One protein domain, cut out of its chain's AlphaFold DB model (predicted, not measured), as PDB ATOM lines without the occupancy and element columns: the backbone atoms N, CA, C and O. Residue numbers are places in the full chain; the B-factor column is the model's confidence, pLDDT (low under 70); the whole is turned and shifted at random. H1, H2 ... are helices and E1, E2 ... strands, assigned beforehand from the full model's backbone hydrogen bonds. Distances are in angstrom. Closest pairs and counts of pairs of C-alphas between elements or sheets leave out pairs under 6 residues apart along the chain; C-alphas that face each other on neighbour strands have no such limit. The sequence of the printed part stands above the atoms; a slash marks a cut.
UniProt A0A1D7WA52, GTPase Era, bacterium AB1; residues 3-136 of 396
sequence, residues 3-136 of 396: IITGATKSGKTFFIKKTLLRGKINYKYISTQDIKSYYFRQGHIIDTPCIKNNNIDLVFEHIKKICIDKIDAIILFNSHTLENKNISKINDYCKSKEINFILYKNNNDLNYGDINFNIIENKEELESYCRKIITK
ATOM      1  N   ILE A   3     -16.296  -5.747  19.465       86.69
ATOM      2  CA  ILE A   3     -16.306  -7.034  18.774       86.69
ATOM      3  C   ILE A   3     -17.496  -7.829  19.294       86.69
ATOM      4  O   ILE A   3     -17.689  -7.957  20.499       86.69
ATOM      5  N   ILE A   4     -18.294  -8.372  18.388       89.38
ATOM      6  CA  ILE A   4     -19.389  -9.270  18.705       89.38
ATOM      7  C   ILE A   4     -19.035 -10.642  18.139       89.38
ATOM      8  O   ILE A   4     -18.811 -10.828  16.938       89.38
ATOM      9  N   THR A   5     -18.960 -11.610  19.037       89.25
ATOM     10  CA  THR A   5     -18.763 -13.022  18.738       89.25
ATOM     11  C   THR A   5     -19.877 -13.830  19.393       89.25
ATOM     12  O   THR A   5     -20.783 -13.278  20.017       89.25
ATOM     13  N   GLY A   6     -19.905 -15.135  19.177       86.81
ATOM     14  CA  GLY A   6     -20.963 -15.957  19.744       86.81
ATOM     15  C   GLY A   6     -21.016 -17.348  19.177       86.81
ATOM     16  O   GLY A   6     -20.469 -17.618  18.111       86.81
ATOM     17  N   ALA A   7     -21.733 -18.221  19.863       81.38
ATOM     18  CA  ALA A   7     -21.961 -19.570  19.389       81.38
ATOM     19  C   ALA A   7     -22.904 -19.601  18.175       81.38
ATOM     20  O   ALA A   7     -23.565 -18.607  17.834       81.38
ATOM     21  N   THR A   8     -22.978 -20.738  17.487       76.69
ATOM     22  CA  THR A   8     -23.956 -20.945  16.410       76.69
ATOM     23  C   THR A   8     -25.387 -20.814  16.930       76.69
ATOM     24  O   THR A   8     -25.701 -21.315  18.001       76.69
ATOM     25  N   LYS A   9     -26.265 -20.168  16.146       76.81
ATOM     26  CA  LYS A   9     -27.686 -19.918  16.481       76.81
ATOM     27  C   LYS A   9     -27.930 -19.045  17.728       76.81
ATOM     28  O   LYS A   9     -29.056 -18.948  18.191       76.81
ATOM     29  N   SER A  10     -26.927 -18.293  18.178       81.31
ATOM     30  CA  SER A  10     -27.014 -17.447  19.379       81.31
ATOM     31  C   SER A  10     -27.789 -16.133  19.247       81.31
ATOM     32  O   SER A  10     -27.834 -15.338  20.176       81.31
ATOM     33  N   GLY A  11     -28.390 -15.851  18.089       82.31
ATOM     34  CA  GLY A  11     -29.108 -14.591  17.854       82.31
ATOM     35  C   GLY A  11     -28.215 -13.377  17.553       82.31
ATOM     36  O   GLY A  11     -28.741 -12.314  17.216       82.31
ATOM     37  N   LYS A  12     -26.881 -13.535  17.556       86.25
ATOM     38  CA  LYS A  12     -25.896 -12.487  17.223       86.25
ATOM     39  C   LYS A  12     -26.251 -11.687  15.966       86.25
ATOM     40  O   LYS A  12     -26.404 -10.469  16.012       86.25
ATOM     41  N   THR A  13     -26.426 -12.367  14.830       80.50
ATOM     42  CA  THR A  13     -26.694 -11.712  13.537       80.50
ATOM     43  C   THR A  13     -27.972 -10.874  13.573       80.50
ATOM     44  O   THR A  13     -28.028  -9.797  12.975       80.50
ATOM     45  N   PHE A  14     -28.999 -11.359  14.276       82.62
ATOM     46  CA  PHE A  14     -30.258 -10.642  14.441       82.62
ATOM     47  C   PHE A  14     -30.060  -9.382  15.284       82.62
ATOM     48  O   PHE A  14     -30.477  -8.306  14.860       82.62
ATOM     49  N   PHE A  15     -29.363  -9.482  16.418       85.75
ATOM     50  CA  PHE A  15     -29.052  -8.332  17.267       85.75
ATOM     51  C   PHE A  15     -28.285  -7.247  16.502       85.75
ATOM     52  O   PHE A  15     -28.678  -6.080  16.491       85.75
ATOM     53  N   ILE A  16     -27.247  -7.623  15.759       81.44
ATOM     54  CA  ILE A  16     -26.463  -6.656  14.987       81.44
ATOM     55  C   ILE A  16     -27.342  -5.978  13.930       81.44
ATOM     56  O   ILE A  16     -27.480  -4.755  13.928       81.44
ATOM     57  N   LYS A  17     -27.997  -6.756  13.059       75.81
ATOM     58  CA  LYS A  17     -28.734  -6.215  11.906       75.81
ATOM     59  C   LYS A  17     -30.034  -5.503  12.258       75.81
ATOM     60  O   LYS A  17     -30.376  -4.515  11.615       75.81
ATOM     61  N   LYS A  18     -30.790  -6.023  13.224       78.44
ATOM     62  CA  LYS A  18     -32.143  -5.542  13.540       78.44
ATOM     63  C   LYS A  18     -32.196  -4.655  14.777       78.44
ATOM     64  O   LYS A  18     -33.207  -3.985  14.955       78.44
ATOM     65  N   THR A  19     -31.137  -4.614  15.585       81.69
ATOM     66  CA  THR A  19     -31.066  -3.758  16.776       81.69
ATOM     67  C   THR A  19     -30.012  -2.667  16.599       81.69
ATOM     68  O   THR A  19     -30.371  -1.507  16.406       81.69
ATOM     69  N   LEU A  20     -28.721  -3.009  16.534       79.69
ATOM     70  CA  LEU A  20     -27.650  -1.995  16.491       79.69
ATOM     71  C   LEU A  20     -27.591  -1.185  15.184       79.69
ATOM     72  O   LEU A  20     -27.148  -0.030  15.179       79.69
ATOM     73  N   LEU A  21     -28.015  -1.794  14.075       69.94
ATOM     74  CA  LEU A  21     -28.024  -1.191  12.739       69.94
ATOM     75  C   LEU A  21     -29.381  -0.588  12.343       69.94
ATOM     76  O   LEU A  21     -29.484   0.046  11.293       69.94
ATOM     77  N   ARG A  22     -30.424  -0.748  13.168       65.50
ATOM     78  CA  ARG A  22     -31.778  -0.263  12.856       65.50
ATOM     79  C   ARG A  22     -31.782   1.263  12.717       65.50
ATOM     80  O   ARG A  22     -31.325   1.970  13.609       65.50
ATOM     81  N   GLY A  23     -32.273   1.764  11.581       50.09
ATOM     82  CA  GLY A  23     -32.315   3.200  11.270       50.09
ATOM     83  C   GLY A  23     -30.965   3.824  10.885       50.09
ATOM     84  O   GLY A  23     -30.917   5.004  10.546       50.09
ATOM     85  N   LYS A  24     -29.862   3.060  10.887       54.03
ATOM     86  CA  LYS A  24     -28.578   3.526  10.355       54.03
ATOM     87  C   LYS A  24     -28.552   3.278   8.850       54.03
ATOM     88  O   LYS A  24     -28.433   2.145   8.409       54.03
ATOM     89  N   ILE A  25     -28.666   4.352   8.076       35.00
ATOM     90  CA  ILE A  25     -28.678   4.306   6.604       35.00
ATOM     91  C   ILE A  25     -27.239   4.240   6.045       35.00
ATOM     92  O   ILE A  25     -27.017   3.717   4.965       35.00
ATOM     93  N   ASN A  26     -26.244   4.675   6.832       37.91
ATOM     94  CA  ASN A  26     -24.844   4.808   6.412       37.91
ATOM     95  C   ASN A  26     -23.929   3.819   7.154       37.91
ATOM     96  O   ASN A  26     -23.198   4.218   8.066       37.91
ATOM     97  N   TYR A  27     -23.971   2.536   6.798       39.84
ATOM     98  CA  TYR A  27     -22.951   1.573   7.220       39.84
ATOM     99  C   TYR A  27     -22.537   0.692   6.045       39.84
ATOM    100  O   TYR A  27     -23.383   0.204   5.301       39.84
ATOM    101  N   LYS A  28     -21.230   0.462   5.877       41.34
ATOM    102  CA  LYS A  28     -20.734  -0.517   4.905       41.34
ATOM    103  C   LYS A  28     -20.356  -1.805   5.613       41.34
ATOM    104  O   LYS A  28     -19.721  -1.782   6.662       41.34
ATOM    105  N   TYR A  29     -20.780  -2.895   4.991       41.81
ATOM    106  CA  TYR A  29     -20.446  -4.270   5.304       41.81
ATOM    107  C   TYR A  29     -19.153  -4.641   4.580       41.81
ATOM    108  O   TYR A  29     -19.080  -4.549   3.352       41.81
ATOM    109  N   ILE A  30     -18.141  -5.050   5.331       41.53
ATOM    110  CA  ILE A  30     -16.899  -5.592   4.784       41.53
ATOM    111  C   ILE A  30     -16.762  -7.017   5.290       41.53
ATOM    112  O   ILE A  30     -16.666  -7.202   6.498       41.53
ATOM    113  N   SER A  31     -16.770  -7.998   4.384       38.97
ATOM    114  CA  SER A  31     -16.491  -9.398   4.708       38.97
ATOM    115  C   SER A  31     -15.097  -9.793   4.229       38.97
ATOM    116  O   SER A  31     -14.876  -9.859   3.019       38.97
ATOM    117  N   THR A  32     -14.180 -10.086   5.147       40.19
ATOM    118  CA  THR A  32     -12.854 -10.646   4.829       40.19
ATOM    119  C   THR A  32     -12.820 -12.106   5.236       40.19
ATOM    120  O   THR A  32     -12.674 -12.386   6.420       40.19
ATOM    121  N   GLN A  33     -13.015 -13.009   4.265       44.00
ATOM    122  CA  GLN A  33     -13.098 -14.480   4.390       44.00
ATOM    123  C   GLN A  33     -14.144 -15.026   5.394       44.00
ATOM    124  O   GLN A  33     -14.704 -16.074   5.121       44.00
ATOM    125  N   ASP A  34     -14.494 -14.288   6.457       53.09
ATOM    126  CA  ASP A  34     -15.245 -14.740   7.627       53.09
ATOM    127  C   ASP A  34     -15.671 -13.589   8.589       53.09
ATOM    128  O   ASP A  34     -16.747 -13.647   9.187       53.09
ATOM    129  N   ILE A  35     -14.898 -12.493   8.713       56.66
ATOM    130  CA  ILE A  35     -15.210 -11.355   9.614       56.66
ATOM    131  C   ILE A  35     -16.010 -10.271   8.890       56.66
ATOM    132  O   ILE A  35     -15.644  -9.867   7.788       56.66
ATOM    133  N   LYS A  36     -17.059  -9.751   9.537       63.38
ATOM    134  CA  LYS A  36     -17.955  -8.696   9.051       63.38
ATOM    135  C   LYS A  36     -17.777  -7.404   9.852       63.38
ATOM    136  O   LYS A  36     -18.202  -7.318  10.997       63.38
ATOM    137  N   SER A  37     -17.220  -6.363   9.251       60.03
ATOM    138  CA  SER A  37     -17.074  -5.057   9.913       60.03
ATOM    139  C   SER A  37     -18.189  -4.091   9.514       60.03
ATOM    140  O   SER A  37     -18.532  -3.994   8.334       60.03
ATOM    141  N   TYR A  38     -18.726  -3.357  10.492       65.06
ATOM    142  CA  TYR A  38     -19.763  -2.337  10.334       65.06
ATOM    143  C   TYR A  38     -19.290  -0.998  10.916       65.06
ATOM    144  O   TYR A  38     -19.171  -0.829  12.134       65.06
ATOM    145  N   TYR A  39     -19.047  -0.027  10.037       56.12
ATOM    146  CA  TYR A  39     -18.543   1.302  10.395       56.12
ATOM    147  C   TYR A  39     -19.666   2.348  10.443       56.12
ATOM    148  O   TYR A  39     -20.517   2.383   9.555       56.12
ATOM    149  N   PHE A  40     -19.635   3.242  11.441       57.53
ATOM    150  CA  PHE A  40     -20.556   4.382  11.587       57.53
ATOM    151  C   PHE A  40     -19.787   5.681  11.848       57.53
ATOM    152  O   PHE A  40     -18.638   5.663  12.285       57.53
ATOM    153  N   ARG A  41     -20.451   6.839  11.688       46.81
ATOM    154  CA  ARG A  41     -19.868   8.164  12.002       46.81
ATOM    155  C   ARG A  41     -19.269   8.229  13.419       46.81
ATOM    156  O   ARG A  41     -18.254   8.905  13.588       46.81
ATOM    157  N   GLN A  42     -19.869   7.519  14.382       55.62
ATOM    158  CA  GLN A  42     -19.550   7.580  15.815       55.62
ATOM    159  C   GLN A  42     -18.848   6.331  16.384       55.62
ATOM    160  O   GLN A  42     -18.274   6.440  17.457       55.62
ATOM    161  N   GLY A  43     -18.801   5.190  15.678       62.81
ATOM    162  CA  GLY A  43     -18.184   3.969  16.215       62.81
ATOM    163  C   GLY A  43     -18.047   2.827  15.204       62.81
ATOM    164  O   GLY A  43     -18.392   2.979  14.032       62.81
ATOM    165  N   HIS A  44     -17.546   1.680  15.664       70.56
ATOM    166  CA  HIS A  44     -17.208   0.509  14.842       70.56
ATOM    167  C   HIS A  44     -17.648  -0.780  15.553       70.56
ATOM    168  O   HIS A  44     -17.314  -0.970  16.728       70.56
ATOM    169  N   ILE A  45     -18.402  -1.632  14.851       77.75
ATOM    170  CA  ILE A  45     -18.761  -2.989  15.283       77.75
ATOM    171  C   ILE A  45     -18.052  -3.993  14.381       77.75
ATOM    172  O   ILE A  45     -18.117  -3.870  13.160       77.75
ATOM    173  N   ILE A  46     -17.461  -5.022  14.976       76.88
ATOM    174  CA  ILE A  46     -16.891  -6.159  14.258       76.88
ATOM    175  C   ILE A  46     -17.681  -7.413  14.621       76.88
ATOM    176  O   ILE A  46     -17.691  -7.836  15.766       76.88
ATOM    177  N   ASP A  47     -18.345  -8.010  13.645       81.19
ATOM    178  CA  ASP A  47     -19.054  -9.284  13.732       81.19
ATOM    179  C   ASP A  47     -18.125 -10.397  13.250       81.19
ATOM    180  O   ASP A  47     -17.837 -10.535  12.063       81.19
ATOM    181  N   THR A  48     -17.599 -11.165  14.191       80.00
ATOM    182  CA  THR A  48     -16.749 -12.329  13.889       80.00
ATOM    183  C   THR A  48     -17.617 -13.531  13.509       80.00
ATOM    184  O   THR A  48     -18.808 -13.524  13.811       80.00
ATOM    185  N   PRO A  49     -17.099 -14.598  12.882       75.31
ATOM    186  CA  PRO A  49     -17.834 -15.853  12.728       75.31
ATOM    187  C   PRO A  49     -18.379 -16.405  14.040       75.31
ATOM    188  O   PRO A  49     -17.919 -16.073  15.132       75.31
ATOM    189  N   CYS A  50     -19.397 -17.258  13.940       80.00
ATOM    190  CA  CYS A  50     -19.821 -18.030  15.101       80.00
ATOM    191  C   CYS A  50     -18.773 -19.084  15.467       80.00
ATOM    192  O   CYS A  50     -18.205 -19.720  14.580       80.00
ATOM    193  N   ILE A  51     -18.592 -19.305  16.766       82.00
ATOM    194  CA  ILE A  51     -17.784 -20.401  17.296       82.00
ATOM    195  C   ILE A  51     -18.490 -21.714  16.947       82.00
ATOM    196  O   ILE A  51     -19.677 -21.879  17.243       82.00
ATOM    197  N   LYS A  52     -17.769 -22.621  16.283       78.69
ATOM    198  CA  LYS A  52     -18.238 -23.960  15.908       78.69
ATOM    199  C   LYS A  52     -17.437 -25.002  16.685       78.69
ATOM    200  O   LYS A  52     -16.245 -24.807  16.903       78.69
ATOM    201  N   ASN A  53     -18.085 -26.097  17.077       76.88
ATOM    202  CA  ASN A  53     -17.454 -27.250  17.735       76.88
ATOM    203  C   ASN A  53     -16.593 -26.884  18.960       76.88
ATOM    204  O   ASN A  53     -15.542 -27.479  19.164       76.88
ATOM    205  N   ASN A  54     -16.984 -25.862  19.730       76.50
ATOM    206  CA  ASN A  54     -16.211 -25.368  20.878       76.50
ATOM    207  C   ASN A  54     -14.758 -24.954  20.578       76.50
ATOM    208  O   ASN A  54     -13.978 -24.733  21.503       76.50
ATOM    209  N   ASN A  55     -14.406 -24.756  19.305       81.69
ATOM    210  CA  ASN A  55     -13.095 -24.267  18.911       81.69
ATOM    211  C   ASN A  55     -13.060 -22.732  18.972       81.69
ATOM    212  O   ASN A  55     -13.556 -22.041  18.079       81.69
ATOM    213  N   ILE A  56     -12.459 -22.207  20.040       84.25
ATOM    214  CA  ILE A  56     -12.305 -20.765  20.260       84.25
ATOM    215  C   ILE A  56     -11.034 -20.174  19.641       84.25
ATOM    216  O   ILE A  56     -10.889 -18.953  19.655       84.25
ATOM    217  N   ASP A  57     -10.132 -20.982  19.079       81.25
ATOM    218  CA  ASP A  57      -8.844 -20.497  18.561       81.25
ATOM    219  C   ASP A  57      -9.048 -19.480  17.436       81.25
ATOM    220  O   ASP A  57      -8.429 -18.414  17.418       81.25
ATOM    221  N   LEU A  58     -10.047 -19.734  16.585       72.56
ATOM    222  CA  LEU A  58     -10.475 -18.810  15.535       72.56
ATOM    223  C   LEU A  58     -10.910 -17.445  16.085       72.56
ATOM    224  O   LEU A  58     -10.734 -16.434  15.413       72.56
ATOM    225  N   VAL A  59     -11.468 -17.370  17.298       78.06
ATOM    226  CA  VAL A  59     -11.828 -16.081  17.916       78.06
ATOM    227  C   VAL A  59     -10.570 -15.256  18.155       78.06
ATOM    228  O   VAL A  59     -10.526 -14.088  17.770       78.06
ATOM    229  N   PHE A  60      -9.530 -15.863  18.725       81.19
ATOM    230  CA  PHE A  60      -8.267 -15.181  18.993       81.19
ATOM    231  C   PHE A  60      -7.510 -14.845  17.713       81.19
ATOM    232  O   PHE A  60      -6.950 -13.757  17.617       81.19
ATOM    233  N   GLU A  61      -7.521 -15.724  16.712       72.75
ATOM    234  CA  GLU A  61      -6.955 -15.413  15.398       72.75
ATOM    235  C   GLU A  61      -7.652 -14.221  14.744       72.75
ATOM    236  O   GLU A  61      -6.987 -13.318  14.239       72.75
ATOM    237  N   HIS A  62      -8.986 -14.175  14.784       71.94
ATOM    238  CA  HIS A  62      -9.741 -13.038  14.267       71.94
ATOM    239  C   HIS A  62      -9.435 -11.757  15.039       71.94
ATOM    240  O   HIS A  62      -9.238 -10.721  14.413       71.94
ATOM    241  N   ILE A  63      -9.334 -11.823  16.370       72.31
ATOM    242  CA  ILE A  63      -8.937 -10.674  17.193       72.31
ATOM    243  C   ILE A  63      -7.526 -10.196  16.826       72.31
ATOM    244  O   ILE A  63      -7.333  -9.000  16.648       72.31
ATOM    245  N   LYS A  64      -6.561 -11.106  16.640       69.56
ATOM    246  CA  LYS A  64      -5.189 -10.768  16.221       69.56
ATOM    247  C   LYS A  64      -5.127 -10.159  14.816       69.56
ATOM    248  O   LYS A  64      -4.311  -9.279  14.576       69.56
ATOM    249  N   LYS A  65      -5.981 -10.618  13.892       60.84
ATOM    250  CA  LYS A  65      -6.097 -10.067  12.526       60.84
ATOM    251  C   LYS A  65      -6.709  -8.666  12.502       60.84
ATOM    252  O   LYS A  65      -6.530  -7.940  11.529       60.84
ATOM    253  N   ILE A  66      -7.448  -8.279  13.539       62.16
ATOM    254  CA  ILE A  66      -7.992  -6.928  13.662       62.16
ATOM    255  C   ILE A  66      -6.835  -6.009  14.087       62.16
ATOM    256  O   ILE A  66      -6.553  -5.857  15.271       62.16
ATOM    257  N   CYS A  67      -6.157  -5.403  13.104       51.69
ATOM    258  CA  CYS A  67      -5.070  -4.428  13.276       51.69
ATOM    259  C   CYS A  67      -5.572  -3.080  13.839       51.69
ATOM    260  O   CYS A  67      -5.479  -2.045  13.180       51.69
ATOM    261  N   ILE A  68      -6.202  -3.088  15.015       55.78
ATOM    262  CA  ILE A  68      -6.717  -1.889  15.683       55.78
ATOM    263  C   ILE A  68      -6.392  -1.993  17.175       55.78
ATOM    264  O   ILE A  68      -6.956  -2.836  17.869       55.78
ATOM    265  N   ASP A  69      -5.550  -1.089  17.679       51.09
ATOM    266  CA  ASP A  69      -4.960  -1.187  19.028       51.09
ATOM    267  C   ASP A  69      -5.942  -0.987  20.197       51.09
ATOM    268  O   ASP A  69      -5.553  -1.122  21.353       51.09
ATOM    269  N   LYS A  70      -7.223  -0.670  19.943       68.81
ATOM    270  CA  LYS A  70      -8.198  -0.437  21.023       68.81
ATOM    271  C   LYS A  70      -9.562  -1.073  20.774       68.81
ATOM    272  O   LYS A  70     -10.404  -0.546  20.040       68.81
ATOM    273  N   ILE A  71      -9.795  -2.192  21.455       79.69
ATOM    274  CA  ILE A  71     -11.095  -2.858  21.580       79.69
ATOM    275  C   ILE A  71     -11.716  -2.394  22.902       79.69
ATOM    276  O   ILE A  71     -11.176  -2.681  23.961       79.69
ATOM    277  N   ASP A  72     -12.847  -1.683  22.859       84.31
ATOM    278  CA  ASP A  72     -13.501  -1.213  24.093       84.31
ATOM    279  C   ASP A  72     -14.291  -2.334  24.773       84.31
ATOM    280  O   ASP A  72     -14.420  -2.337  25.995       84.31
ATOM    281  N   ALA A  73     -14.844  -3.265  23.986       89.38
ATOM    282  CA  ALA A  73     -15.551  -4.427  24.507       89.38
ATOM    283  C   ALA A  73     -15.568  -5.617  23.534       89.38
ATOM    284  O   ALA A  73     -15.626  -5.434  22.311       89.38
ATOM    285  N   ILE A  74     -15.607  -6.829  24.091       91.25
ATOM    286  CA  ILE A  74     -15.967  -8.072  23.398       91.25
ATOM    287  C   ILE A  74     -17.275  -8.589  23.987       91.25
ATOM    288  O   ILE A  74     -17.372  -8.832  25.186       91.25
ATOM    289  N   ILE A  75     -18.272  -8.776  23.126       92.81
ATOM    290  CA  ILE A  75     -19.583  -9.311  23.487       92.81
ATOM    291  C   ILE A  75     -19.689 -10.733  22.946       92.81
ATOM    292  O   ILE A  75     -19.651 -10.945  21.731       92.81
ATOM    293  N   LEU A  76     -19.843 -11.698  23.847       92.00
ATOM    294  CA  LEU A  76     -20.041 -13.105  23.534       92.00
ATOM    295  C   LEU A  76     -21.527 -13.459  23.642       92.00
ATOM    296  O   LEU A  76     -22.089 -13.470  24.731       92.00
ATOM    297  N   PHE A  77     -22.159 -13.781  22.515       90.19
ATOM    298  CA  PHE A  77     -23.517 -14.324  22.485       90.19
ATOM    299  C   PHE A  77     -23.483 -15.834  22.756       90.19
ATOM    300  O   PHE A  77     -22.981 -16.594  21.922       90.19
ATOM    301  N   ASN A  78     -24.038 -16.279  23.885       83.56
ATOM    302  CA  ASN A  78     -24.126 -17.700  24.224       83.56
ATOM    303  C   ASN A  78     -25.576 -18.203  24.239       83.56
ATOM    304  O   ASN A  78     -26.464 -17.547  24.774       83.56
ATOM    305  N   SER A  79     -25.795 -19.384  23.656       66.12
ATOM    306  CA  SER A  79     -27.115 -20.003  23.476       66.12
ATOM    307  C   SER A  79     -27.071 -21.531  23.623       66.12
ATOM    308  O   SER A  79     -27.564 -22.241  22.752       66.12
ATOM    309  N   HIS A  80     -26.452 -22.041  24.695       66.50
ATOM    310  CA  HIS A  80     -26.340 -23.473  25.076       66.50
ATOM    311  C   HIS A  80     -25.236 -24.318  24.462       66.50
ATOM    312  O   HIS A  80     -25.283 -25.538  24.558       66.50
ATOM    313  N   THR A  81     -24.240 -23.714  23.833       67.31
ATOM    314  CA  THR A  81     -23.268 -24.504  23.060       67.31
ATOM    315  C   THR A  81     -21.835 -24.342  23.529       67.31
ATOM    316  O   THR A  81     -21.059 -25.269  23.340       67.31
ATOM    317  N   LEU A  82     -21.485 -23.229  24.179       79.19
ATOM    318  CA  LEU A  82     -20.125 -22.996  24.660       79.19
ATOM    319  C   LEU A  82     -19.927 -23.511  26.083       79.19
ATOM    320  O   LEU A  82     -20.651 -23.119  26.995       79.19
ATOM    321  N   GLU A  83     -18.887 -24.319  26.265       83.50
ATOM    322  CA  GLU A  83     -18.415 -24.762  27.579       83.50
ATOM    323  C   GLU A  83     -17.883 -23.602  28.432       83.50
ATOM    324  O   GLU A  83     -17.162 -22.725  27.942       83.50
ATOM    325  N   ASN A  84     -18.128 -23.662  29.744       83.75
ATOM    326  CA  ASN A  84     -17.678 -22.653  30.712       83.75
ATOM    327  C   ASN A  84     -16.156 -22.426  30.666       83.75
ATOM    328  O   ASN A  84     -15.696 -21.288  30.758       83.75
ATOM    329  N   LYS A  85     -15.368 -23.484  30.423       85.56
ATOM    330  CA  LYS A  85     -13.906 -23.400  30.252       85.56
ATOM    331  C   LYS A  85     -13.509 -22.487  29.088       85.56
ATOM    332  O   LYS A  85     -12.553 -21.724  29.198       85.56
ATOM    333  N   ASN A  86     -14.245 -22.539  27.983       86.88
ATOM    334  CA  ASN A  86     -13.981 -21.714  26.807       86.88
ATOM    335  C   ASN A  86     -14.395 -20.259  27.021       86.88
ATOM    336  O   ASN A  86     -13.674 -19.350  26.612       86.88
ATOM    337  N   ILE A  87     -15.517 -20.033  27.709       88.25
ATOM    338  CA  ILE A  87     -15.950 -18.690  28.113       88.25
ATOM    339  C   ILE A  87     -14.898 -18.059  29.041       88.25
ATOM    340  O   ILE A  87     -14.504 -16.914  28.816       88.25
ATOM    341  N   SER A  88     -14.373 -18.821  30.011       88.06
ATOM    342  CA  SER A  88     -13.293 -18.368  30.903       88.06
ATOM    343  C   SER A  88     -12.054 -17.949  30.122       88.06
ATOM    344  O   SER A  88     -11.587 -16.833  30.297       88.06
ATOM    345  N   LYS A  89     -11.586 -18.769  29.172       89.38
ATOM    346  CA  LYS A  89     -10.416 -18.430  28.342       89.38
ATOM    347  C   LYS A  89     -10.578 -17.102  27.592       89.38
ATOM    348  O   LYS A  89      -9.626 -16.332  27.496       89.38
ATOM    349  N   ILE A  90     -11.769 -16.821  27.052       88.81
ATOM    350  CA  ILE A  90     -12.039 -15.542  26.373       88.81
ATOM    351  C   ILE A  90     -12.027 -14.386  27.384       88.81
ATOM    352  O   ILE A  90     -11.450 -13.336  27.099       88.81
ATOM    353  N   ASN A  91     -12.620 -14.573  28.566       89.81
ATOM    354  CA  ASN A  91     -12.617 -13.579  29.642       89.81
ATOM    355  C   ASN A  91     -11.193 -13.269  30.135       89.81
ATOM    356  O   ASN A  91     -10.826 -12.105  30.263       89.81
ATOM    357  N   ASP A  92     -10.372 -14.297  30.345       89.31
ATOM    358  CA  ASP A  92      -8.986 -14.166  30.804       89.31
ATOM    359  C   ASP A  92      -8.132 -13.416  29.774       89.31
ATOM    360  O   ASP A  92      -7.381 -12.501  30.124       89.31
ATOM    361  N   TYR A  93      -8.327 -13.709  28.484       88.81
ATOM    362  CA  TYR A  93      -7.732 -12.926  27.402       88.81
ATOM    363  C   TYR A  93      -8.152 -11.450  27.469       88.81
ATOM    364  O   TYR A  93      -7.297 -10.568  27.388       88.81
ATOM    365  N   CYS A  94      -9.446 -11.165  27.652       89.06
ATOM    366  CA  CYS A  94      -9.947  -9.792  27.745       89.06
ATOM    367  C   CYS A  94      -9.344  -9.044  28.942       89.06
ATOM    368  O   CYS A  94      -8.861  -7.927  28.767       89.06
ATOM    369  N   LYS A  95      -9.280  -9.681  30.121       88.25
ATOM    370  CA  LYS A  95      -8.636  -9.124  31.322       88.25
ATOM    371  C   LYS A  95      -7.169  -8.784  31.073       88.25
ATOM    372  O   LYS A  95      -6.748  -7.676  31.386       88.25
ATOM    373  N   SER A  96      -6.415  -9.686  30.437       88.38
ATOM    374  CA  SER A  96      -4.992  -9.466  30.116       88.38
ATOM    375  C   SER A  96      -4.733  -8.294  29.157       88.38
ATOM    376  O   SER A  96      -3.599  -7.835  29.028       88.38
ATOM    377  N   LYS A  97      -5.772  -7.831  28.452       83.69
ATOM    378  CA  LYS A  97      -5.719  -6.747  27.464       83.69
ATOM    379  C   LYS A  97      -6.518  -5.512  27.882       83.69
ATOM    380  O   LYS A  97      -6.688  -4.622  27.056       83.69
ATOM    381  N   GLU A  98      -7.020  -5.473  29.117       86.75
ATOM    382  CA  GLU A  98      -7.885  -4.397  29.627       86.75
ATOM    383  C   GLU A  98      -9.135  -4.154  28.755       86.75
ATOM    384  O   GLU A  98      -9.624  -3.033  28.604       86.75
ATOM    385  N   ILE A  99      -9.670  -5.222  28.158       88.25
ATOM    386  CA  ILE A  99     -10.868  -5.177  27.320       88.25
ATOM    387  C   ILE A  99     -12.087  -5.549  28.165       88.25
ATOM    388  O   ILE A  99     -12.075  -6.557  28.872       88.25
ATOM    389  N   ASN A 100     -13.184  -4.794  28.046       90.19
ATOM    390  CA  ASN A 100     -14.429  -5.168  28.717       90.19
ATOM    391  C   ASN A 100     -15.018  -6.436  28.085       90.19
ATOM    392  O   ASN A 100     -15.381  -6.442  26.906       90.19
ATOM    393  N   PHE A 101     -15.152  -7.502  28.864       92.38
ATOM    394  CA  PHE A 101     -15.841  -8.715  28.436       92.38
ATOM    395  C   PHE A 101     -17.307  -8.674  28.865       92.38
ATOM    396  O   PHE A 101     -17.597  -8.371  30.021       92.38
ATOM    397  N   ILE A 102     -18.221  -8.990  27.947       92.88
ATOM    398  CA  ILE A 102     -19.646  -9.165  28.239       92.88
ATOM    399  C   ILE A 102     -20.120 -10.500  27.704       92.88
ATOM    400  O   ILE A 102     -19.987 -10.792  26.515       92.88
ATOM    401  N   LEU A 103     -20.760 -11.265  28.578       91.19
ATOM    402  CA  LEU A 103     -21.504 -12.453  28.212       91.19
ATOM    403  C   LEU A 103     -22.978 -12.081  28.054       91.19
ATOM    404  O   LEU A 103     -23.642 -11.719  29.019       91.19
ATOM    405  N   TYR A 104     -23.497 -12.179  26.835       90.62
ATOM    406  CA  TYR A 104     -24.930 -12.089  26.602       90.62
ATOM    407  C   TYR A 104     -25.537 -13.489  26.600       90.62
ATOM    408  O   TYR A 104     -25.155 -14.341  25.788       90.62
ATOM    409  N   LYS A 105     -26.497 -13.704  27.496       83.50
ATOM    410  CA  LYS A 105     -27.252 -14.950  27.643       83.50
ATOM    411  C   LYS A 105     -28.715 -14.653  27.340       83.50
ATOM    412  O   LYS A 105     -29.289 -13.736  27.907       83.50
ATOM    413  N   ASN A 106     -29.314 -15.426  26.439       71.94
ATOM    414  CA  ASN A 106     -30.721 -15.270  26.058       71.94
ATOM    415  C   ASN A 106     -31.623 -16.429  26.504       71.94
ATOM    416  O   ASN A 106     -32.791 -16.448  26.128       71.94
ATOM    417  N   ASN A 107     -31.090 -17.393  27.256       72.12
ATOM    418  CA  ASN A 107     -31.890 -18.423  27.904       72.12
ATOM    419  C   ASN A 107     -31.459 -18.572  29.358       72.12
ATOM    420  O   ASN A 107     -30.300 -18.895  29.609       72.12
ATOM    421  N   ASN A 108     -32.412 -18.387  30.265       67.00
ATOM    422  CA  ASN A 108     -32.274 -18.399  31.715       67.00
ATOM    423  C   ASN A 108     -31.731 -19.725  32.273       67.00
ATOM    424  O   ASN A 108     -31.042 -19.687  33.289       67.00
ATOM    425  N   ASP A 109     -31.910 -20.842  31.561       68.12
ATOM    426  CA  ASP A 109     -31.499 -22.186  31.999       68.12
ATOM    427  C   ASP A 109     -29.973 -22.400  32.056       68.12
ATOM    428  O   ASP A 109     -29.492 -23.421  32.547       68.12
ATOM    429  N   LEU A 110     -29.171 -21.464  31.534       67.62
ATOM    430  CA  LEU A 110     -27.710 -21.566  31.583       67.62
ATOM    431  C   LEU A 110     -27.156 -21.125  32.936       67.62
ATOM    432  O   LEU A 110     -27.190 -19.939  33.270       67.62
ATOM    433  N   ASN A 111     -26.575 -22.071  33.671       69.50
ATOM    434  CA  ASN A 111     -25.848 -21.803  34.903       69.50
ATOM    435  C   ASN A 111     -24.333 -21.817  34.646       69.50
ATOM    436  O   ASN A 111     -23.789 -22.764  34.075       69.50
ATOM    437  N   TYR A 112     -23.654 -20.753  35.067       73.19
ATOM    438  CA  TYR A 112     -22.208 -20.597  34.914       73.19
ATOM    439  C   TYR A 112     -21.437 -20.843  36.220       73.19
ATOM    440  O   TYR A 112     -20.217 -20.708  36.222       73.19
ATOM    441  N   GLY A 113     -22.119 -21.242  37.302       69.81
ATOM    442  CA  GLY A 113     -21.514 -21.421  38.625       69.81
ATOM    443  C   GLY A 113     -20.971 -20.109  39.202       69.81
ATOM    444  O   GLY A 113     -21.417 -19.032  38.812       69.81
ATOM    445  N   ASP A 114     -19.963 -20.198  40.073       62.03
ATOM    446  CA  ASP A 114     -19.333 -19.053  40.762       62.03
ATOM    447  C   ASP A 114     -18.399 -18.209  39.868       62.03
ATOM    448  O   ASP A 114     -17.542 -17.460  40.346       62.03
ATOM    449  N   ILE A 115     -18.497 -18.346  38.545       67.31
ATOM    450  CA  ILE A 115     -17.584 -17.659  37.639       67.31
ATOM    451  C   ILE A 115     -18.028 -16.202  37.460       67.31
ATOM    452  O   ILE A 115     -19.085 -15.915  36.898       67.31
ATOM    453  N   ASN A 116     -17.170 -15.265  37.872       72.62
ATOM    454  CA  ASN A 116     -17.397 -13.826  37.723       72.62
ATOM    455  C   ASN A 116     -17.255 -13.365  36.260       72.62
ATOM    456  O   ASN A 116     -16.171 -12.974  35.802       72.62
ATOM    457  N   PHE A 117     -18.373 -13.378  35.534       79.62
ATOM    458  CA  PHE A 117     -18.544 -12.716  34.242       79.62
ATOM    459  C   PHE A 117     -19.450 -11.492  34.384       79.62
ATOM    460  O   PHE A 117     -20.373 -11.482  35.191       79.62
ATOM    461  N   ASN A 118     -19.242 -10.480  33.542       84.94
ATOM    462  CA  ASN A 118     -20.253  -9.445  33.355       84.94
ATOM    463  C   ASN A 118     -21.345 -10.005  32.429       84.94
ATOM    464  O   ASN A 118     -21.114 -10.157  31.224       84.94
ATOM    465  N   ILE A 119     -22.486 -10.391  33.003       88.00
ATOM    466  CA  ILE A 119     -23.584 -11.053  32.293       88.00
ATOM    467  C   ILE A 119     -24.698 -10.043  32.041       88.00
ATOM    468  O   ILE A 119     -25.166  -9.391  32.967       88.00
ATOM    469  N   ILE A 120     -25.146  -9.955  30.790       89.50
ATOM    470  CA  ILE A 120     -26.355  -9.219  30.420       89.50
ATOM    471  C   ILE A 120     -27.382 -10.218  29.892       89.50
ATOM    472  O   ILE A 120     -27.129 -10.918  28.909       89.50
ATOM    473  N   GLU A 121     -28.547 -10.259  30.529       87.12
ATOM    474  CA  GLU A 121     -29.667 -11.121  30.125       87.12
ATOM    475  C   GLU A 121     -30.741 -10.333  29.355       87.12
ATOM    476  O   GLU A 121     -31.460 -10.875  28.514       87.12
ATOM    477  N   ASN A 122     -30.806  -9.013  29.565       87.62
ATOM    478  CA  ASN A 122     -31.755  -8.138  28.893       87.62
ATOM    479  C   ASN A 122     -31.174  -7.555  27.589       87.62
ATOM    480  O   ASN A 122     -30.134  -6.895  27.554       87.62
ATOM    481  N   LYS A 123     -31.893  -7.754  26.482       86.62
ATOM    482  CA  LYS A 123     -31.507  -7.242  25.162       86.62
ATOM    483  C   LYS A 123     -31.449  -5.707  25.086       86.62
ATOM    484  O   LYS A 123     -30.586  -5.176  24.386       86.62
ATOM    485  N   GLU A 124     -32.360  -5.000  25.749       88.38
ATOM    486  CA  GLU A 124     -32.413  -3.530  25.777       88.38
ATOM    487  C   GLU A 124     -31.237  -2.949  26.565       88.38
ATOM    488  O   GLU A 124     -30.628  -1.957  26.158       88.38
ATOM    489  N   GLU A 125     -30.853  -3.620  27.650       90.50
ATOM    490  CA  GLU A 125     -29.661  -3.281  28.420       90.50
ATOM    491  C   GLU A 125     -28.391  -3.458  27.577       90.50
ATOM    492  O   GLU A 125     -27.570  -2.537  27.491       90.50
ATOM    493  N   LEU A 126     -28.270  -4.586  26.863       90.38
ATOM    494  CA  LEU A 126     -27.153  -4.819  25.944       90.38
ATOM    495  C   LEU A 126     -27.111  -3.758  24.839       90.38
ATOM    496  O   LEU A 126     -26.036  -3.270  24.479       90.38
ATOM    497  N   GLU A 127     -28.269  -3.386  24.287       88.94
ATOM    498  CA  GLU A 127     -28.366  -2.314  23.298       88.94
ATOM    499  C   GLU A 127     -27.874  -0.982  23.875       88.94
ATOM    500  O   GLU A 127     -27.056  -0.314  23.237       88.94
ATOM    501  N   SER A 128     -28.327  -0.604  25.072       87.25
ATOM    502  CA  SER A 128     -27.912   0.622  25.759       87.25
ATOM    503  C   SER A 128     -26.401   0.647  26.006       87.25
ATOM    504  O   SER A 128     -25.733   1.634  25.677       87.25
ATOM    505  N   TYR A 129     -25.830  -0.462  26.486       89.06
ATOM    506  CA  TYR A 129     -24.388  -0.623  26.673       89.06
ATOM    507  C   TYR A 129     -23.622  -0.448  25.356       89.06
ATOM    508  O   TYR A 129     -22.714   0.385  25.254       89.06
ATOM    509  N   CYS A 130     -24.035  -1.178  24.312       85.94
ATOM    510  CA  CYS A 130     -23.428  -1.075  22.990       85.94
ATOM    511  C   CYS A 130     -23.500   0.357  22.468       85.94
ATOM    512  O   CYS A 130     -22.513   0.879  21.954       85.94
ATOM    513  N   ARG A 131     -24.658   1.014  22.607       81.88
ATOM    514  CA  ARG A 131     -24.850   2.395  22.165       81.88
ATOM    515  C   ARG A 131     -23.910   3.334  22.894       81.88
ATOM    516  O   ARG A 131     -23.245   4.076  22.195       81.88
ATOM    517  N   LYS A 132     -23.767   3.260  24.220       83.12
ATOM    518  CA  LYS A 132     -22.825   4.106  24.983       83.12
ATOM    519  C   LYS A 132     -21.382   3.987  24.479       83.12
ATOM    520  O   LYS A 132     -20.685   4.994  24.369       83.12
ATOM    521  N   ILE A 133     -20.933   2.781  24.130       77.75
ATOM    522  CA  ILE A 133     -19.589   2.571  23.567       77.75
ATOM    523  C   ILE A 133     -19.501   3.043  22.113       77.75
ATOM    524  O   ILE A 133     -18.516   3.658  21.720       77.75
ATOM    525  N   ILE A 134     -20.520   2.772  21.297       71.56
ATOM    526  CA  ILE A 134     -20.552   3.166  19.881       71.56
ATOM    527  C   ILE A 134     -20.758   4.678  19.720       71.56
ATOM    528  O   ILE A 134     -20.397   5.216  18.682       71.56
ATOM    529  N   THR A 135     -21.370   5.367  20.684       62.31
ATOM    530  CA  THR A 135     -21.581   6.821  20.661       62.31
ATOM    531  C   THR A 135     -20.459   7.593  21.336       62.31
ATOM    532  O   THR A 135     -20.370   8.799  21.093       62.31
ATOM    533  N   LYS A 136     -19.572   6.935  22.107       57.03
ATOM    534  CA  LYS A 136     -18.262   7.498  22.458       57.03
ATOM    535  C   LYS A 136     -17.532   7.789  21.153       57.03
ATOM    536  O   LYS A 136     -16.926   6.917  20.536       57.03
TER     537      LYS A 136
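This is residues 3 to 136 of the 396 residues of the protein "GTPase Era" of bacterium AB1 (UniProt A0A1D7WA52). A twisted six-stranded sheet forms the middle of three layers, with H1 and H4 covering one face and H2 and H3 the other. The hairpin E2 and E3 makes one edge of the sheet, and a long link, residues 106 to 122, loops out past the other edge, E6. The printed part has 134 residues, with four named helices and six named strands in the order E1 H1 E2 E3 E4 H2 E5 H3 E6 H4. The sheet runs E2 E3 E4 E1 E5 E6 and is mixed; the class is mixed, helices and strands. The whole is compact, with a radius of gyration of the C-alphas of 14.1 A and spans of 41 by 30 by 26 A.

E1, residues 3 to 7, begins at C-alpha 3 (-16.306, -7.034, 18.774). H1 holds residues 12 to 20, E2 29 to 32 and E3 35 to 39. E4, residues 44 to 51, is 21.1 A long. H2 holds residues 57 to 65 and E5 73 to 78. H3, residues 84 to 96, is 18.3 A long. E6 holds residues 100 to 105. H4, residues 123 to 135, is 17.8 A long and ends at C-alpha 135 (-21.581, 6.821, 20.661).

E2 E3 E4 is a meander, each strand the antiparallel neighbour of the one before; N 37 and O 30 are 2.9 A apart, N 47 and O 36 2.7 A. E4 and E1 are parallel, with N 4 and O 46 at 2.7 A. E1 and E5 are parallel, with N 75 and O 3 at 2.8 A. E5 and E6 are parallel, with N 76 and O 102 at 2.8 A. E5, H3, E6 is a strand-helix-strand unit, two parallel neighbours joined through a helix; E1, H1, E2 and E4, H2, E5 are split units, with other strands between their two. The three crossovers are right-handed. H1 lies over E1 at a height over the sheet of 9.2 A. H4, on the same face, touches H1 with residues 127 to 131 alone, at a steep tilt of 66 degrees; the closest C-alphas, of Leu 20 and Glu 127, are 6.9 A apart. On the opposite face, H2 and H3 are near each other; the C-alphas of Asn 91 in H3 and Phe 101 in E6, the closest of the two, are 6.0 A apart. In the four helices every O i to N i+4 pair is within hydrogen-bond range.

The C-alphas farthest apart, of Ile 25 and Asp 114, are 42.4 A apart. The printed part has no cut. The link E6 to H4 is long; in it, residues 119 to 120 pair, parallel, with residues 103 to 104 of E6. Mean pLDDT of the printed part is 75.1; residues 21 to 43 are among those under 70.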